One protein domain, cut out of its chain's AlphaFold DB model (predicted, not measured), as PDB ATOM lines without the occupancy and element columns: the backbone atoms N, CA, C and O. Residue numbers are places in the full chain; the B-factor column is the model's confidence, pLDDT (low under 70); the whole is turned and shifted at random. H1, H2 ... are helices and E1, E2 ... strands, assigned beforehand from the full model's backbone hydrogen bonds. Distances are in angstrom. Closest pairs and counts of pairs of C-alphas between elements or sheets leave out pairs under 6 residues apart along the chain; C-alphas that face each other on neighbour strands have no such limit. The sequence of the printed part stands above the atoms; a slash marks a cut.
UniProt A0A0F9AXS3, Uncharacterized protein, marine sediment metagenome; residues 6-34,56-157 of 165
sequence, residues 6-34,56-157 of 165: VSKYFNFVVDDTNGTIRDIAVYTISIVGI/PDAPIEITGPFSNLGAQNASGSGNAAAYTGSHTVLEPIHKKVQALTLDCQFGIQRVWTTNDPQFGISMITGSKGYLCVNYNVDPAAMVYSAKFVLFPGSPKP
ATOM      1  N   VAL A   6      37.272 -49.276  14.629       67.94
ATOM      2  CA  VAL A   6      38.668 -49.357  15.079       67.94
ATOM      3  C   VAL A   6      39.573 -49.339  13.857       67.94
ATOM      4  O   VAL A   6      39.180 -49.827  12.801       67.94
ATOM      5  N   SER A   7      40.787 -48.806  14.004       67.62
ATOM      6  CA  SER A   7      41.732 -48.597  12.895       67.62
ATOM      7  C   SER A   7      42.020 -49.856  12.075       67.62
ATOM      8  O   SER A   7      42.252 -49.765  10.880       67.62
ATOM      9  N   LYS A   8      41.928 -51.044  12.682       70.69
ATOM     10  CA  LYS A   8      42.104 -52.327  11.980       70.69
ATOM     11  C   LYS A   8      41.036 -52.641  10.916       70.69
ATOM     12  O   LYS A   8      41.242 -53.554  10.132       70.69
ATOM     13  N   TYR A   9      39.891 -51.952  10.923       79.06
ATOM     14  CA  TYR A   9      38.812 -52.129   9.937       79.06
ATOM     15  C   TYR A   9      38.765 -51.004   8.897       79.06
ATOM     16  O   TYR A   9      37.819 -50.924   8.116       79.06
ATOM     17  N   PHE A  10      39.767 -50.126   8.907       83.56
ATOM     18  CA  PHE A  10      39.953 -49.135   7.864       83.56
ATOM     19  C   PHE A  10      40.611 -49.781   6.643       83.56
ATOM     20  O   PHE A  10      41.561 -50.555   6.782       83.56
ATOM     21  N   ASN A  11      40.117 -49.442   5.458       87.38
ATOM     22  CA  ASN A  11      40.711 -49.853   4.198       87.38
ATOM     23  C   ASN A  11      40.893 -48.628   3.298       87.38
ATOM     24  O   ASN A  11      39.978 -47.818   3.154       87.38
ATOM     25  N   PHE A  12      42.088 -48.488   2.728       88.69
ATOM     26  CA  PHE A  12      42.387 -47.444   1.758       88.69
ATOM     27  C   PHE A  12      42.516 -48.083   0.391       88.69
ATOM     28  O   PHE A  12      43.327 -48.990   0.190       88.69
ATOM     29  N   VAL A  13      41.718 -47.583  -0.536       91.12
ATOM     30  CA  VAL A  13      41.489 -48.218  -1.815       91.12
ATOM     31  C   VAL A  13      41.748 -47.200  -2.912       91.12
ATOM     32  O   VAL A  13      41.247 -46.077  -2.865       91.12
ATOM     33  N   VAL A  14      42.570 -47.571  -3.888       90.81
ATOM     34  CA  VAL A  14      42.919 -46.698  -5.010       90.81
ATOM     35  C   VAL A  14      43.001 -47.499  -6.296       90.81
ATOM     36  O   VAL A  14      43.437 -48.651  -6.297       90.81
ATOM     37  N   ASP A  15      42.578 -46.888  -7.392       89.38
ATOM     38  CA  ASP A  15      42.747 -47.456  -8.721       89.38
ATOM     39  C   ASP A  15      44.218 -47.434  -9.169       89.38
ATOM     40  O   ASP A  15      44.972 -46.501  -8.871       89.38
ATOM     41  N   ASP A  16      44.631 -48.475  -9.886       83.12
ATOM     42  CA  ASP A  16      45.917 -48.519 -10.566       83.12
ATOM     43  C   ASP A  16      45.827 -47.925 -11.982       83.12
ATOM     44  O   ASP A  16      44.778 -47.532 -12.484       83.12
ATOM     45  N   THR A  17      46.959 -47.848 -12.678       73.25
ATOM     46  CA  THR A  17      46.990 -47.278 -14.035       73.25
ATOM     47  C   THR A  17      46.190 -48.076 -15.070       73.25
ATOM     48  O   THR A  17      46.015 -47.599 -16.190       73.25
ATOM     49  N   ASN A  18      45.738 -49.287 -14.731       73.00
ATOM     50  CA  ASN A  18      44.997 -50.188 -15.607       73.00
ATOM     51  C   ASN A  18      43.496 -50.239 -15.280       73.00
ATOM     52  O   ASN A  18      42.801 -51.084 -15.846       73.00
ATOM     53  N   GLY A  19      42.986 -49.377 -14.394       74.38
ATOM     54  CA  GLY A  19      41.568 -49.391 -14.028       74.38
ATOM     55  C   GLY A  19      41.202 -50.519 -13.062       74.38
ATOM     56  O   GLY A  19      40.042 -50.931 -13.013       74.38
ATOM     57  N   THR A  20      42.188 -51.108 -12.372       84.06
ATOM     58  CA  THR A  20      41.923 -52.097 -11.326       84.06
ATOM     59  C   THR A  20      42.076 -51.496  -9.936       84.06
ATOM     60  O   THR A  20      43.165 -51.096  -9.531       84.06
ATOM     61  N   ILE A  21      41.006 -51.585  -9.151       85.81
ATOM     62  CA  ILE A  21      40.986 -51.173  -7.751       85.81
ATOM     63  C   ILE A  21      41.911 -52.040  -6.879       85.81
ATOM     64  O   ILE A  21      41.863 -53.273  -6.923       85.81
ATOM     65  N   ARG A  22      42.756 -51.381  -6.074       86.12
ATOM     66  CA  ARG A  22      43.754 -51.994  -5.188       86.12
ATOM     67  C   ARG A  22      43.585 -51.544  -3.742       86.12
ATOM     68  O   ARG A  22      43.523 -50.351  -3.458       86.12
ATOM     69  N   ASP A  23      43.650 -52.509  -2.831       86.75
ATOM     70  CA  ASP A  23      43.757 -52.259  -1.394       86.75
ATOM     71  C   ASP A  23      45.213 -51.970  -1.009       86.75
ATOM     72  O   ASP A  23      46.106 -52.791  -1.260       86.75
ATOM     73  N   ILE A  24      45.461 -50.833  -0.358       86.50
ATOM     74  CA  ILE A  24      46.792 -50.405   0.081       86.50
ATOM     75  C   ILE A  24      46.900 -50.504   1.599       86.50
ATOM     76  O   ILE A  24      46.044 -50.034   2.348       86.50
ATOM     77  N   ALA A  25      48.004 -51.085   2.069       83.19
ATOM     78  CA  ALA A  25      48.299 -51.126   3.492       83.19
ATOM     79  C   ALA A  25      48.731 -49.733   3.984       83.19
ATOM     80  O   ALA A  25      49.729 -49.180   3.509       83.19
ATOM     81  N   VAL A  26      48.003 -49.197   4.964       84.56
ATOM     82  CA  VAL A  26      48.204 -47.857   5.536       84.56
ATOM     83  C   VAL A  26      48.350 -47.962   7.058       84.56
ATOM     84  O   VAL A  26      47.592 -48.669   7.717       84.56
ATOM     85  N   TYR A  27      49.336 -47.263   7.620       83.38
ATOM     86  CA  TYR A  27      49.518 -47.096   9.065       83.38
ATOM     87  C   TYR A  27      48.809 -45.857   9.587       83.38
ATOM     88  O   TYR A  27      48.165 -45.902  10.635       83.38
ATOM     89  N   THR A  28      48.936 -44.752   8.858       84.62
ATOM     90  CA  THR A  28      48.307 -43.484   9.210       84.62
ATOM     91  C   THR A  28      47.733 -42.826   7.968       84.62
ATOM     92  O   THR A  28      48.299 -42.914   6.879       84.62
ATOM     93  N   ILE A  29      46.605 -42.155   8.163       87.00
ATOM     94  CA  ILE A  29      45.956 -41.309   7.173       87.00
ATOM     95  C   ILE A  29      45.748 -39.928   7.795       87.00
ATOM     96  O   ILE A  29      45.504 -39.818   9.001       87.00
ATOM     97  N   SER A  30      45.881 -38.878   6.990       86.81
ATOM     98  CA  SER A  30      45.493 -37.524   7.374       86.81
ATOM     99  C   SER A  30      43.978 -37.424   7.577       86.81
ATOM    100  O   SER A  30      43.234 -38.398   7.461       86.81
ATOM    101  N   ILE A  31      43.493 -36.221   7.886       82.50
ATOM    102  CA  ILE A  31      42.053 -35.975   7.980       82.50
ATOM    103  C   ILE A  31      41.399 -36.344   6.643       82.50
ATOM    104  O   ILE A  31      41.761 -35.806   5.600       82.50
ATOM    105  N   VAL A  32      40.436 -37.263   6.699       83.62
ATOM    106  CA  VAL A  32      39.582 -37.619   5.567       83.62
ATOM    107  C   VAL A  32      38.390 -36.678   5.581       83.62
ATOM    108  O   VAL A  32      37.557 -36.714   6.489       83.62
ATOM    109  N   GLY A  33      38.332 -35.791   4.599       79.81
ATOM    110  CA  GLY A  33      37.301 -34.776   4.534       79.81
ATOM    111  C   GLY A  33      37.646 -33.688   3.540       79.81
ATOM    112  O   GLY A  33      38.626 -33.767   2.804       79.81
ATOM    113  N   ILE A  34      36.794 -32.676   3.516       78.00
ATOM    114  CA  ILE A  34      36.880 -31.593   2.547       78.00
ATOM    115  C   ILE A  34      37.364 -30.364   3.276       78.00
ATOM    116  O   ILE A  34      36.777 -29.971   4.286       78.00
ATOM    117  N   PRO A  56      36.467 -27.013  -3.574       59.28
ATOM    118  CA  PRO A  56      36.730 -27.840  -2.403       59.28
ATOM    119  C   PRO A  56      37.942 -28.718  -2.701       59.28
ATOM    120  O   PRO A  56      37.886 -29.544  -3.612       59.28
ATOM    121  N   ASP A  57      39.020 -28.532  -1.946       70.94
ATOM    122  CA  ASP A  57      40.137 -29.467  -1.968       70.94
ATOM    123  C   ASP A  57      39.888 -30.561  -0.924       70.94
ATOM    124  O   ASP A  57      39.156 -30.386   0.057       70.94
ATOM    125  N   ALA A  58      40.465 -31.729  -1.151       82.12
ATOM    126  CA  ALA A  58      40.387 -32.853  -0.231       82.12
ATOM    127  C   ALA A  58      41.742 -33.565  -0.205       82.12
ATOM    128  O   ALA A  58      41.839 -34.708  -0.641       82.12
ATOM    129  N   PRO A  59      42.824 -32.896   0.233       87.00
ATOM    130  CA  PRO A  59      44.136 -33.516   0.235       87.00
ATOM    131  C   PRO A  59      44.162 -34.678   1.234       87.00
ATOM    132  O   PRO A  59      43.807 -34.516   2.403       87.00
ATOM    133  N   ILE A  60      44.616 -35.843   0.776       90.38
ATOM    134  CA  ILE A  60      44.772 -37.036   1.609       90.38
ATOM    135  C   ILE A  60      46.239 -37.440   1.603       90.38
ATOM    136  O   ILE A  60      46.833 -37.694   0.555       90.38
ATOM    137  N   GLU A  61      46.829 -37.519   2.786       92.19
ATOM    138  CA  GLU A  61      48.187 -37.999   2.991       92.19
ATOM    139  C   GLU A  61      48.134 -39.335   3.723       92.19
ATOM    140  O   GLU A  61      47.444 -39.480   4.732       92.19
ATOM    141  N   ILE A  62      48.864 -40.316   3.204       91.44
ATOM    142  CA  ILE A  62      48.955 -41.651   3.791       91.44
ATOM    143  C   ILE A  62      50.411 -42.031   4.011       91.44
ATOM    144  O   ILE A  62      51.303 -41.663   3.241       91.44
ATOM    145  N   THR A  63      50.643 -42.816   5.055       91.25
ATOM    146  CA  THR A  63      51.913 -43.513   5.257       91.25
ATOM    147  C   THR A  63      51.667 -44.984   5.524       91.25
ATOM    148  O   THR A  63      50.622 -45.365   6.056       91.25
ATOM    149  N   GLY A  64      52.624 -45.832   5.171       86.94
ATOM    150  CA  GLY A  64      52.483 -47.269   5.364       86.94
ATOM    151  C   GLY A  64      53.759 -48.040   5.055       86.94
ATOM    152  O   GLY A  64      54.781 -47.451   4.697       86.94
ATOM    153  N   PRO A  65      53.727 -49.371   5.186       85.94
ATOM    154  CA  PRO A  65      54.889 -50.195   4.908       85.94
ATOM    155  C   PRO A  65      55.180 -50.243   3.408       85.94
ATOM    156  O   PRO A  65      54.269 -50.367   2.587       85.94
ATOM    157  N   PHE A  66      56.463 -50.199   3.049       80.62
ATOM    158  CA  PHE A  66      56.911 -50.348   1.661       80.62
ATOM    159  C   PHE A  66      56.506 -51.707   1.062       80.62
ATOM    160  O   PHE A  66      56.103 -51.785  -0.098       80.62
ATOM    161  N   SER A  67      56.573 -52.767   1.874       73.69
ATOM    162  CA  SER A  67      56.133 -54.118   1.520       73.69
ATOM    163  C   SER A  67      54.870 -54.506   2.279       73.69
ATOM    164  O   SER A  67      54.749 -54.316   3.486       73.69
ATOM    165  N   ASN A  68      53.942 -55.127   1.568       66.81
ATOM    166  CA  ASN A  68      52.686 -55.651   2.083       66.81
ATOM    167  C   ASN A  68      52.787 -57.112   2.562       66.81
ATOM    168  O   ASN A  68      51.778 -57.628   3.033       66.81
ATOM    169  N   LEU A  69      53.959 -57.772   2.511       64.88
ATOM    170  CA  LEU A  69      54.115 -59.170   2.967       64.88
ATOM    171  C   LEU A  69      53.619 -59.374   4.411       64.88
ATOM    172  O   LEU A  69      52.945 -60.355   4.716       64.88
ATOM    173  N   GLY A  70      53.922 -58.426   5.303       60.59
ATOM    174  CA  GLY A  70      53.471 -58.480   6.696       60.59
ATOM    175  C   GLY A  70      51.954 -58.312   6.849       60.59
ATOM    176  O   GLY A  70      51.341 -58.976   7.680       60.59
ATOM    177  N   ALA A  71      51.338 -57.468   6.018       59.47
ATOM    178  CA  ALA A  71      49.902 -57.203   6.050       59.47
ATOM    179  C   ALA A  71      49.085 -58.310   5.345       59.47
ATOM    180  O   ALA A  71      48.021 -58.685   5.831       59.47
ATOM    181  N   GLN A  72      49.616 -58.911   4.272       60.81
ATOM    182  CA  GLN A  72      49.061 -60.109   3.621       60.81
ATOM    183  C   GLN A  72      49.041 -61.324   4.557       60.81
ATOM    184  O   GLN A  72      48.077 -62.087   4.577       60.81
ATOM    185  N   ASN A  73      50.065 -61.495   5.398       56.88
ATOM    186  CA  ASN A  73      50.045 -62.559   6.406       56.88
ATOM    187  C   ASN A  73      48.927 -62.353   7.448       56.88
ATOM    188  O   ASN A  73      48.358 -63.328   7.937       56.88
ATOM    189  N   ALA A  74      48.562 -61.103   7.760       52.03
ATOM    190  CA  ALA A  74      47.448 -60.795   8.657       52.03
ATOM    191  C   ALA A  74      46.070 -61.018   7.998       52.03
ATOM    192  O   ALA A  74      45.136 -61.463   8.677       52.03
ATOM    193  N   SER A  75      45.939 -60.788   6.683       53.69
ATOM    194  CA  SER A  75      44.691 -61.020   5.936       53.69
ATOM    195  C   SER A  75      44.325 -62.504   5.820       53.69
ATOM    196  O   SER A  75      43.144 -62.839   5.775       53.69
ATOM    197  N   GLY A  76      45.306 -63.413   5.884       51.00
ATOM    198  CA  GLY A  76      45.076 -64.865   5.943       51.00
ATOM    199  C   GLY A  76      44.255 -65.337   7.155       51.00
ATOM    200  O   GLY A  76      43.716 -66.440   7.137       51.00
ATOM    201  N   SER A  77      44.107 -64.496   8.188       54.44
ATOM    202  CA  SER A  77      43.248 -64.759   9.354       54.44
ATOM    203  C   SER A  77      41.798 -64.269   9.202       54.44
ATOM    204  O   SER A  77      41.014 -64.403  10.139       54.44
ATOM    205  N   GLY A  78      41.437 -63.658   8.063       50.97
ATOM    206  CA  GLY A  78      40.113 -63.063   7.830       50.97
ATOM    207  C   GLY A  78      39.844 -61.765   8.607       50.97
ATOM    208  O   GLY A  78      38.735 -61.240   8.569       50.97
ATOM    209  N   ASN A  79      40.849 -61.232   9.311       46.97
ATOM    210  CA  ASN A  79      40.728 -60.027  10.140       46.97
ATOM    211  C   ASN A  79      41.112 -58.717   9.422       46.97
ATOM    212  O   ASN A  79      40.981 -57.658  10.035       46.97
ATOM    213  N   ALA A  80      41.599 -58.778   8.177       54.47
ATOM    214  CA  ALA A  80      42.050 -57.628   7.385       54.47
ATOM    215  C   ALA A  80      41.912 -57.900   5.872       54.47
ATOM    216  O   ALA A  80      41.874 -59.063   5.464       54.47
ATOM    217  N   ALA A  81      41.842 -56.843   5.055       56.94
ATOM    218  CA  ALA A  81      41.753 -56.934   3.593       56.94
ATOM    219  C   ALA A  81      43.043 -57.504   2.967       56.94
ATOM    220  O   ALA A  81      44.134 -57.362   3.523       56.94
ATOM    221  N   ALA A  82      42.929 -58.173   1.817       61.72
ATOM    222  CA  ALA A  82      44.075 -58.732   1.102       61.72
ATOM    223  C   ALA A  82      44.815 -57.624   0.332       61.72
ATOM    224  O   ALA A  82      44.472 -57.296  -0.798       61.72
ATOM    225  N   TYR A  83      45.845 -57.044   0.948       68.38
ATOM    226  CA  TYR A  83      46.537 -55.884   0.379       68.38
ATOM    227  C   TYR A  83      47.379 -56.214  -0.860       68.38
ATOM    228  O   TYR A  83      48.118 -57.208  -0.893       68.38
ATOM    229  N   THR A  84      47.348 -55.313  -1.841       67.69
ATOM    230  CA  THR A  84      48.263 -55.289  -2.993       67.69
ATOM    231  C   THR A  84      49.539 -54.512  -2.632       67.69
ATOM    232  O   THR A  84      49.552 -53.733  -1.679       67.69
ATOM    233  N   GLY A  85      50.659 -54.761  -3.321       71.62
ATOM    234  CA  GLY A  85      51.951 -54.154  -2.987       71.62
ATOM    235  C   GLY A  85      51.923 -52.634  -3.081       71.62
ATOM    236  O   GLY A  85      51.780 -52.095  -4.177       71.62
ATOM    237  N   SER A  86      52.115 -51.940  -1.953       79.38
ATOM    238  CA  SER A  86      52.046 -50.475  -1.896       79.38
ATOM    239  C   SER A  86      53.011 -49.824  -2.887       79.38
ATOM    240  O   SER A  86      52.616 -48.935  -3.628       79.38
ATOM    241  N   HIS A  87      54.252 -50.312  -2.994       83.88
ATOM    242  CA  HIS A  87      55.201 -49.805  -3.989       83.88
ATOM    243  C   HIS A  87      54.772 -50.080  -5.436       83.88
ATOM    244  O   HIS A  87      54.810 -49.181  -6.268       83.88
ATOM    245  N   THR A  88      54.305 -51.298  -5.727       84.38
ATOM    246  CA  THR A  88      53.898 -51.697  -7.085       84.38
ATOM    247  C   THR A  88      52.678 -50.942  -7.605       84.38
ATOM    248  O   THR A  88      52.457 -50.928  -8.809       84.38
ATOM    249  N   VAL A  89      51.889 -50.332  -6.715       86.81
ATOM    250  CA  VAL A  89      50.727 -49.512  -7.085       86.81
ATOM    251  C   VAL A  89      51.068 -48.026  -7.053       86.81
ATOM    252  O   VAL A  89      50.785 -47.322  -8.017       86.81
ATOM    253  N   LEU A  90      51.699 -47.544  -5.976       88.56
ATOM    254  CA  LEU A  90      51.924 -46.114  -5.749       88.56
ATOM    255  C   LEU A  90      53.035 -45.522  -6.627       88.56
ATOM    256  O   LEU A  90      52.926 -44.365  -7.031       88.56
ATOM    257  N   GLU A  91      54.086 -46.286  -6.944       90.00
ATOM    258  CA  GLU A  91      55.165 -45.799  -7.814       90.00
ATOM    259  C   GLU A  91      54.677 -45.578  -9.257       90.00
ATOM    260  O   GLU A  91      54.874 -44.473  -9.768       90.00
ATOM    261  N   PRO A  92      53.925 -46.507  -9.884       88.94
ATOM    262  CA  PRO A  92      53.466 -46.295 -11.253       88.94
ATOM    263  C   PRO A  92      52.422 -45.194 -11.415       88.94
ATOM    264  O   PRO A  92      52.270 -44.698 -12.532       88.94
ATOM    265  N   ILE A  93      51.675 -44.831 -10.367       88.38
ATOM    266  CA  ILE A  93      50.678 -43.743 -10.406       88.38
ATOM    267  C   ILE A  93      51.266 -42.380 -10.009       88.38
ATOM    268  O   ILE A  93      50.654 -41.342 -10.264       88.38
ATOM    269  N   HIS A  94      52.439 -42.362  -9.377       89.75
ATOM    270  CA  HIS A  94      53.071 -41.143  -8.888       89.75
ATOM    271  C   HIS A  94      53.368 -40.167 -10.031       89.75
ATOM    272  O   HIS A  94      53.973 -40.524 -11.043       89.75
ATOM    273  N   LYS A  95      52.945 -38.907  -9.854       84.50
ATOM    274  CA  LYS A  95      53.105 -37.800 -10.815       84.50
ATOM    275  C   LYS A  95      52.500 -38.063 -12.194       84.50
ATOM    276  O   LYS A  95      52.774 -37.317 -13.136       84.50
ATOM    277  N   LYS A  96      51.640 -39.074 -12.330       83.88
ATOM    278  CA  LYS A  96      50.812 -39.213 -13.524       83.88
ATOM    279  C   LYS A  96      49.660 -38.223 -13.470       83.88
ATOM    280  O   LYS A  96      49.181 -37.853 -12.408       83.88
ATOM    281  N   VAL A  97      49.223 -37.801 -14.651       80.50
ATOM    282  CA  VAL A  97      48.085 -36.883 -14.833       80.50
ATOM    283  C   VAL A  97      46.757 -37.622 -15.009       80.50
ATOM    284  O   VAL A  97      45.739 -37.003 -15.299       80.50
ATOM    285  N   GLN A  98      46.766 -38.949 -14.866       85.25
ATOM    286  CA  GLN A  98      45.565 -39.772 -14.917       85.25
ATOM    287  C   GLN A  98      44.834 -39.657 -13.581       85.25
ATOM    288  O   GLN A  98      45.414 -39.956 -12.539       85.25
ATOM    289  N   ALA A  99      43.577 -39.218 -13.626       87.00
ATOM    290  CA  ALA A  99      42.720 -39.210 -12.451       87.00
ATOM    291  C   ALA A  99      42.366 -40.647 -12.040       87.00
ATOM    292  O   ALA A  99      42.090 -41.477 -12.903       87.00
ATOM    293  N   LEU A 100      42.373 -40.915 -10.736       89.69
ATOM    294  CA  LEU A 100      42.161 -42.236 -10.147       89.69
ATOM    295  C   LEU A 100      40.890 -42.255  -9.298       89.69
ATOM    296  O   LEU A 100      40.571 -41.255  -8.642       89.69
ATOM    297  N   THR A 101      40.222 -43.407  -9.255       90.75
ATOM    298  CA  THR A 101      39.249 -43.709  -8.199       90.75
ATOM    299  C   THR A 101      39.988 -43.822  -6.867       90.75
ATOM    300  O   THR A 101      41.052 -44.442  -6.793       90.75
ATOM    301  N   LEU A 102      39.439 -43.220  -5.813       91.56
ATOM    302  CA  LEU A 102      39.956 -43.341  -4.449       91.56
ATOM    303  C   LEU A 102      38.789 -43.507  -3.487       91.56
ATOM    304  O   LEU A 102      37.821 -42.749  -3.556       91.56
ATOM    305  N   ASP A 103      38.921 -44.463  -2.575       91.69
ATOM    306  CA  ASP A 103      37.913 -44.795  -1.578       91.69
ATOM    307  C   ASP A 103      38.556 -45.059  -0.203       91.69
ATOM    308  O   ASP A 103      39.461 -45.882  -0.042       91.69
ATOM    309  N   CYS A 104      38.093 -44.320   0.803       91.19
ATOM    310  CA  CYS A 104      38.437 -44.485   2.209       91.19
ATOM    311  C   CYS A 104      37.280 -45.192   2.920       91.19
ATOM    312  O   CYS A 104      36.268 -44.578   3.255       91.19
ATOM    313  N   GLN A 105      37.454 -46.475   3.209       90.94
ATOM    314  CA  GLN A 105      36.405 -47.353   3.713       90.94
ATOM    315  C   GLN A 105      36.539 -47.577   5.221       90.94
ATOM    316  O   GLN A 105      37.597 -47.966   5.722       90.94
ATOM    317  N   PHE A 106      35.449 -47.378   5.963       88.12
ATOM    318  CA  PHE A 106      35.427 -47.484   7.423       88.12
ATOM    319  C   PHE A 106      34.523 -48.633   7.884       88.12
ATOM    320  O   PHE A 106      33.325 -48.453   8.094       88.12
ATOM    321  N   GLY A 107      35.093 -49.823   8.078       84.12
ATOM    322  CA  GLY A 107      34.341 -50.986   8.554       84.12
ATOM    323  C   GLY A 107      33.912 -50.881  10.024       84.12
ATOM    324  O   GLY A 107      34.665 -50.429  10.894       84.12
ATOM    325  N   ILE A 108      32.695 -51.336  10.329       82.88
ATOM    326  CA  ILE A 108      32.125 -51.301  11.683       82.88
ATOM    327  C   ILE A 108      32.150 -52.712  12.274       82.88
ATOM    328  O   ILE A 108      31.386 -53.576  11.859       82.88
ATOM    329  N   GLN A 109      33.009 -52.956  13.273       82.81
ATOM    330  CA  GLN A 109      33.205 -54.263  13.945       82.81
ATOM    331  C   GLN A 109      33.697 -55.424  13.056       82.81
ATOM    332  O   GLN A 109      33.942 -56.520  13.563       82.81
ATOM    333  N   ARG A 110      33.873 -55.193  11.756       79.38
ATOM    334  CA  ARG A 110      34.345 -56.141  10.743       79.38
ATOM    335  C   ARG A 110      34.990 -55.369   9.595       79.38
ATOM    336  O   ARG A 110      34.904 -54.143   9.561       79.38
ATOM    337  N   VAL A 111      35.623 -56.094   8.672       82.69
ATOM    338  CA  VAL A 111      36.049 -55.544   7.375       82.69
ATOM    339  C   VAL A 111      34.859 -54.844   6.721       82.69
ATOM    340  O   VAL A 111      33.727 -55.305   6.874       82.69
ATOM    341  N   TRP A 112      35.126 -53.726   6.048       86.12
ATOM    342  CA  TRP A 112      34.102 -52.918   5.400       86.12
ATOM    343  C   TRP A 112      33.206 -53.762   4.486       86.12
ATOM    344  O   TRP A 112      33.666 -54.643   3.757       86.12
ATOM    345  N   THR A 113      31.909 -53.489   4.552       85.81
ATOM    346  CA  THR A 113      30.875 -54.095   3.720       85.81
ATOM    347  C   THR A 113      29.942 -53.015   3.189       85.81
ATOM    348  O   THR A 113      29.833 -51.944   3.779       85.81
ATOM    349  N   THR A 114      29.218 -53.289   2.101       86.25
ATOM    350  CA  THR A 114      28.166 -52.378   1.626       86.25
ATOM    351  C   THR A 114      27.237 -51.998   2.777       86.25
ATOM    352  O   THR A 114      26.802 -52.872   3.531       86.25
ATOM    353  N   ASN A 115      26.887 -50.712   2.855       86.94
ATOM    354  CA  ASN A 115      26.180 -50.047   3.957       86.94
ATOM    355  C   ASN A 115      27.071 -49.521   5.096       86.94
ATOM    356  O   ASN A 115      26.570 -48.754   5.920       86.94
ATOM    357  N   ASP A 116      28.364 -49.854   5.128       87.50
ATOM    358  CA  ASP A 116      29.324 -49.211   6.029       87.50
ATOM    359  C   ASP A 116      29.803 -47.863   5.445       87.50
ATOM    360  O   ASP A 116      29.851 -47.704   4.220       87.50
ATOM    361  N   PRO A 117      30.169 -46.875   6.284       89.88
ATOM    362  CA  PRO A 117      30.605 -45.565   5.813       89.88
ATOM    363  C   PRO A 117      31.846 -45.642   4.921       89.88
ATOM    364  O   PRO A 117      32.810 -46.344   5.235       89.88
ATOM    365  N   GLN A 118      31.840 -44.855   3.853       92.38
ATOM    366  CA  GLN A 118      33.012 -44.596   3.028       92.38
ATOM    367  C   GLN A 118      33.111 -43.116   2.652       92.38
ATOM    368  O   GLN A 118      32.108 -42.395   2.714       92.38
ATOM    369  N   PHE A 119      34.316 -42.665   2.310       90.62
ATOM    370  CA  PHE A 119      34.548 -41.364   1.694       90.62
ATOM    371  C   PHE A 119      35.435 -41.503   0.464       90.62
ATOM    372  O   PHE A 119      36.585 -41.931   0.573       90.62
ATOM    373  N   GLY A 120      34.951 -41.047  -0.684       91.06
ATOM    374  CA  GLY A 120      35.688 -41.248  -1.915       91.06
ATOM    375  C   GLY A 120      35.090 -40.568  -3.132       91.06
ATOM    376  O   GLY A 120      34.216 -39.697  -3.046       91.06
ATOM    377  N   ILE A 121      35.662 -40.931  -4.274       89.50
ATOM    378  CA  ILE A 121      35.217 -40.541  -5.605       89.50
ATOM    379  C   ILE A 121      35.569 -41.638  -6.610       89.50
ATOM    380  O   ILE A 121      36.733 -42.004  -6.770       89.50
ATOM    381  N   SER A 122      34.552 -42.098  -7.327       89.75
ATOM    382  CA  SER A 122      34.667 -42.934  -8.519       89.75
ATOM    383  C   SER A 122      35.238 -42.134  -9.690       89.75
ATOM    384  O   SER A 122      34.852 -40.981  -9.923       89.75
ATOM    385  N   MET A 123      36.126 -42.737 -10.475       80.25
ATOM    386  CA  MET A 123      36.610 -42.155 -11.721       80.25
ATOM    387  C   MET A 123      35.466 -42.152 -12.739       80.25
ATOM    388  O   MET A 123      35.208 -43.123 -13.442       80.25
ATOM    389  N   ILE A 124      34.779 -41.017 -12.865       66.38
ATOM    390  CA  ILE A 124      33.654 -40.876 -13.808       66.38
ATOM    391  C   ILE A 124      34.162 -40.733 -15.255       66.38
ATOM    392  O   ILE A 124      33.517 -41.163 -16.205       66.38
ATOM    393  N   THR A 125      35.328 -40.106 -15.431       65.69
ATOM    394  CA  THR A 125      36.061 -39.953 -16.701       65.69
ATOM    395  C   THR A 125      37.544 -39.801 -16.358       65.69
ATOM    396  O   THR A 125      37.840 -39.291 -15.280       65.69
ATOM    397  N   GLY A 126      38.486 -40.157 -17.245       68.19
ATOM    398  CA  GLY A 126      39.947 -40.085 -16.994       68.19
ATOM    399  C   GLY A 126      40.527 -38.691 -16.663       68.19
ATOM    400  O   GLY A 126      41.739 -38.494 -16.683       68.19
ATOM    401  N   SER A 127      39.669 -37.709 -16.384       74.81
ATOM    402  CA  SER A 127      39.969 -36.345 -15.948       74.81
ATOM    403  C   SER A 127      39.155 -35.933 -14.707       74.81
ATOM    404  O   SER A 127      38.944 -34.739 -14.493       74.81
ATOM    405  N   LYS A 128      38.610 -36.890 -13.937       82.31
ATOM    406  CA  LYS A 128      37.818 -36.667 -12.713       82.31
ATOM    407  C   LYS A 128      38.173 -37.731 -11.670       82.31
ATOM    408  O   LYS A 128      37.950 -38.907 -11.926       82.31
ATOM    409  N   GLY A 129      38.727 -37.322 -10.531       87.00
ATOM    410  CA  GLY A 129      39.221 -38.224  -9.486       87.00
ATOM    411  C   GLY A 129      40.406 -37.632  -8.723       87.00
ATOM    412  O   GLY A 129      40.577 -36.412  -8.683       87.00
ATOM    413  N   TYR A 130      41.241 -38.494  -8.146       89.00
ATOM    414  CA  TYR A 130      42.451 -38.109  -7.416       89.00
ATOM    415  C   TYR A 130      43.731 -38.256  -8.240       89.00
ATOM    416  O   TYR A 130      43.815 -39.060  -9.162       89.00
ATOM    417  N   LEU A 131      44.751 -37.492  -7.864       89.94
ATOM    418  CA  LEU A 131      46.109 -37.549  -8.392       89.94
ATOM    419  C   LEU A 131      47.089 -37.873  -7.269       89.94
ATOM    420  O   LEU A 131      47.093 -37.189  -6.247       89.94
ATOM    421  N   CYS A 132      47.970 -38.848  -7.487       90.56
ATOM    422  CA  CYS A 132      49.117 -39.085  -6.611       90.56
ATOM    423  C   CYS A 132      50.230 -38.079  -6.947       90.56
ATOM    424  O   CYS A 132      50.990 -38.261  -7.901       90.56
ATOM    425  N   VAL A 133      50.326 -36.990  -6.184       91.25
ATOM    426  CA  VAL A 133      51.288 -35.900  -6.446       91.25
ATOM    427  C   VAL A 133      52.653 -36.134  -5.820       91.25
ATOM    428  O   VAL A 133      53.643 -35.552  -6.265       91.25
ATOM    429  N   ASN A 134      52.714 -36.980  -4.794       91.88
ATOM    430  CA  ASN A 134      53.956 -37.310  -4.123       91.88
ATOM    431  C   ASN A 134      53.962 -38.777  -3.707       91.88
ATOM    432  O   ASN A 134      52.966 -39.266  -3.177       91.88
ATOM    433  N   TYR A 135      55.100 -39.432  -3.902       92.06
ATOM    434  CA  TYR A 135      55.402 -40.751  -3.370       92.06
ATOM    435  C   TYR A 135      56.890 -40.806  -3.024       92.06
ATOM    436  O   TYR A 135      57.742 -40.778  -3.911       92.06
ATOM    437  N   ASN A 136      57.187 -40.888  -1.727       92.00
ATOM    438  CA  ASN A 136      58.541 -40.966  -1.192       92.00
ATOM    439  C   ASN A 136      58.685 -42.210  -0.316       92.00
ATOM    440  O   ASN A 136      57.759 -42.579   0.405       92.00
ATOM    441  N   VAL A 137      59.863 -42.830  -0.344       91.44
ATOM    442  CA  VAL A 137      60.192 -44.006   0.469       91.44
ATOM    443  C   VAL A 137      61.381 -43.674   1.355       91.44
ATOM    444  O   VAL A 137      62.403 -43.204   0.859       91.44
ATOM    445  N   ASP A 138      61.250 -43.945   2.651       90.88
ATOM    446  CA  ASP A 138      62.369 -43.958   3.583       90.88
ATOM    447  C   ASP A 138      62.983 -45.371   3.610       90.88
ATOM    448  O   ASP A 138      62.365 -46.293   4.154       90.88
ATOM    449  N   PRO A 139      64.183 -45.578   3.035       86.94
ATOM    450  CA  PRO A 139      64.825 -46.888   3.007       86.94
ATOM    451  C   PRO A 139      65.350 -47.337   4.379       86.94
ATOM    452  O   PRO A 139      65.615 -48.522   4.554       86.94
ATOM    453  N   ALA A 140      65.506 -46.431   5.351       87.81
ATOM    454  CA  ALA A 140      65.947 -46.789   6.697       87.81
ATOM    455  C   ALA A 140      64.792 -47.373   7.523       87.81
ATOM    456  O   ALA A 140      64.975 -48.363   8.232       87.81
ATOM    457  N   ALA A 141      63.599 -46.785   7.407       85.62
ATOM    458  CA  ALA A 141      62.397 -47.250   8.096       85.62
ATOM    459  C   ALA A 141      61.574 -48.268   7.284       85.62
ATOM    460  O   ALA A 141      60.709 -48.938   7.844       85.62
ATOM    461  N   MET A 142      61.822 -48.388   5.974       86.19
ATOM    462  CA  MET A 142      60.996 -49.149   5.026       86.19
ATOM    463  C   MET A 142      59.521 -48.708   5.037       86.19
ATOM    464  O   MET A 142      58.599 -49.520   4.908       86.19
ATOM    465  N   VAL A 143      59.309 -47.397   5.169       88.31
ATOM    466  CA  VAL A 143      57.996 -46.740   5.207       88.31
ATOM    467  C   VAL A 143      57.868 -45.807   4.008       88.31
ATOM    468  O   VAL A 143      58.810 -45.095   3.662       88.31
ATOM    469  N   TYR A 144      56.701 -45.807   3.366       90.88
ATOM    470  CA  TYR A 144      56.372 -44.840   2.324       90.88
ATOM    471  C   TYR A 144      55.521 -43.693   2.880       90.88
ATOM    472  O   TYR A 144      54.796 -43.852   3.863       90.88
ATOM    473  N   SER A 145      55.564 -42.560   2.188       92.06
ATOM    474  CA  SER A 145      54.623 -41.452   2.323       92.06
ATOM    475  C   SER A 145      54.082 -41.097   0.943       92.06
ATOM    476  O   SER A 145      54.858 -40.935  -0.002       92.06
ATOM    477  N   ALA A 146      52.758 -41.002   0.821       92.31
ATOM    478  CA  ALA A 146      52.089 -40.603  -0.409       92.31
ATOM    479  C   ALA A 146      51.085 -39.478  -0.154       92.31
ATOM    480  O   ALA A 146      50.459 -39.422   0.906       92.31
ATOM    481  N   LYS A 147      50.929 -38.592  -1.142       92.50
ATOM    482  CA  LYS A 147      49.966 -37.486  -1.108       92.50
ATOM    483  C   LYS A 147      49.061 -37.526  -2.325       92.50
ATOM    484  O   LYS A 147      49.544 -37.560  -3.459       92.50
ATOM    485  N   PHE A 148      47.768 -37.434  -2.060       90.81
ATOM    486  CA  PHE A 148      46.706 -37.378  -3.043       90.81
ATOM    487  C   PHE A 148      46.015 -36.021  -2.998       90.81
ATOM    488  O   PHE A 148      45.756 -35.487  -1.920       90.81
ATOM    489  N   VAL A 149      45.718 -35.471  -4.169       89.38
ATOM    490  CA  VAL A 149      44.929 -34.239  -4.333       89.38
ATOM    491  C   VAL A 149      43.895 -34.439  -5.427       89.38
ATOM    492  O   VAL A 149      44.052 -35.322  -6.272       89.38
ATOM    493  N   LEU A 150      42.848 -33.621  -5.441       87.31
ATOM    494  CA  LEU A 150      41.832 -33.718  -6.482       87.31
ATOM    495  C   LEU A 150      42.367 -33.252  -7.837       87.31
ATOM    496  O   LEU A 150      43.014 -32.210  -7.952       87.31
ATOM    497  N   PHE A 151      42.051 -34.005  -8.891       85.31
ATOM    498  CA  PHE A 151      42.277 -33.550 -10.257       85.31
ATOM    499  C   PHE A 151      41.442 -32.275 -10.502       85.31
ATOM    500  O   PHE A 151      40.249 -32.270 -10.172       85.31
ATOM    501  N   PRO A 152      42.002 -31.209 -11.106       81.81
ATOM    502  CA  PRO A 152      41.285 -29.954 -11.324       81.81
ATOM    503  C   PRO A 152      39.928 -30.121 -12.027       81.81
ATOM    504  O   PRO A 152      39.809 -30.702 -13.109       81.81
ATOM    505  N   GLY A 153      38.874 -29.584 -11.409       76.56
ATOM    506  CA  GLY A 153      37.502 -29.677 -11.917       76.56
ATOM    507  C   GLY A 153      36.828 -31.035 -11.701       76.56
ATOM    508  O   GLY A 153      35.804 -31.296 -12.339       76.56
ATOM    509  N   SER A 154      37.387 -31.913 -10.866       81.12
ATOM    510  CA  SER A 154      36.681 -33.098 -10.363       81.12
ATOM    511  C   SER A 154      35.455 -32.703  -9.543       81.12
ATOM    512  O   SER A 154      35.460 -31.638  -8.918       81.12
ATOM    513  N   PRO A 155      34.396 -33.533  -9.521       82.38
ATOM    514  CA  PRO A 155      33.358 -33.357  -8.524       82.38
ATOM    515  C   PRO A 155      33.956 -33.521  -7.123       82.38
ATOM    516  O   PRO A 155      34.986 -34.163  -6.925       82.38
ATOM    517  N   LYS A 156      33.295 -32.908  -6.149       82.19
ATOM    518  CA  LYS A 156      33.648 -33.025  -4.738       82.19
ATOM    519  C   LYS A 156      33.475 -34.488  -4.283       82.19
ATOM    520  O   LYS A 156      32.382 -35.019  -4.485       82.19
ATOM    521  N   PRO A 157      34.485 -35.110  -3.648       86.69
ATOM    522  CA  PRO A 157      34.336 -36.402  -2.983       86.69
ATOM    523  C   PRO A 157      33.210 -36.365  -1.958       86.69
ATOM    524  O   PRO A 157      32.955 -35.326  -1.340       86.69
TER     525      PRO A 157
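AT A GLANCE: This is residues 6 to 34 and 56 to 157 of the 165 residues of an uncharacterized protein of marine sediment metagenome (UniProt A0A0F9AXS3). Two antiparallel sheets, E2 E1 E4 E5 and E3 E7 E6, spread apart like an open V from a corner where Leu 102 of E4 and Tyr 130 of E6 come close, and the short helix H2 sits in the opening, on both sheets. A second short helix, H1, sits out at the rim between E3 and H2 along the chain, on neither sheet. The printed part has 131 residues, with seven named strands and two named helices in the order E1 E2 E3 H1 H2 E4 E5 E6 E7. The class is mixed, helices and strands, with under half of the residues in named elements. The whole is compact, with a radius of gyration of the C-alphas of 14.0 A and spans of 41 by 38 by 26 A.

IN THESE COORDINATES: In the larger sheet E1 is residues 6 to 15, 24.2 A long, from C-alpha 6 at (38.668, -49.357, 15.079), and bends by 54 degrees at residue 9. Beside it are E2, residues 21 to 24, 9.8 A, and E4, residues 102 to 108, 19.6 A; E5 is residues 118 to 121, 9.8 A. The other sheet has E3, residues 60 to 65, 16.9 A, E6, residues 130 to 138, 23.5 A, which bends by 50 degrees at residue 133, and E7, residues 143 to 150, 23.8 A, ending at C-alpha 150 (41.832, -33.718, -6.482). H1 is residues 69 to 75, 10.1 A, and H2 residues 86 to 93, 10.9 A.

HOW THE PARTS SIT: The larger sheet is twisted, with edge strands E2 and E5. N 105 and O 11 of E4 and E1 are 2.9 A apart, N 22 and O 14 of the hairpin E1 and E2 2.8 A, and N 104 and O 119 of the hairpin E4 and E5 2.8 A, each within hydrogen-bond range. In the other sheet, twisted with its C-alphas up to 4.2 A off its best plane, N 62 and O 146 of the antiparallel neighbours E3 and E7 are 2.9 A apart, and N 145 and O 136 of the hairpin E6 and E7 2.8 A, each within hydrogen-bond range. H2 is on that sheet, at a height over the sheet of 8.9 A; its closest C-alphas to E6 are Ile 93 and Cys 132, 6.2 A apart. H2 is also on the larger sheet, its closest C-alphas to E2 being Ser 86 and Ile 24, 5.6 A apart. H1 and H2 are apart. Within range are 2 of 3 O i to N i+4 pairs in H1 and 2 of 4 in H2.

THE WHOLE: The C-alphas farthest apart, of Ser 77 and Gly 153, are 41.4 A apart. Residues 35 to 55 are not printed, in the link across the cut from E2 to E3; C-alphas 34 and 56 are 6.2 A apart. Of the links printed whole, none is long. The mean pLDDT of the printed part is 81.3; residues 6 to 7, 56, 68 to 84 and 124 to 126 are under 70.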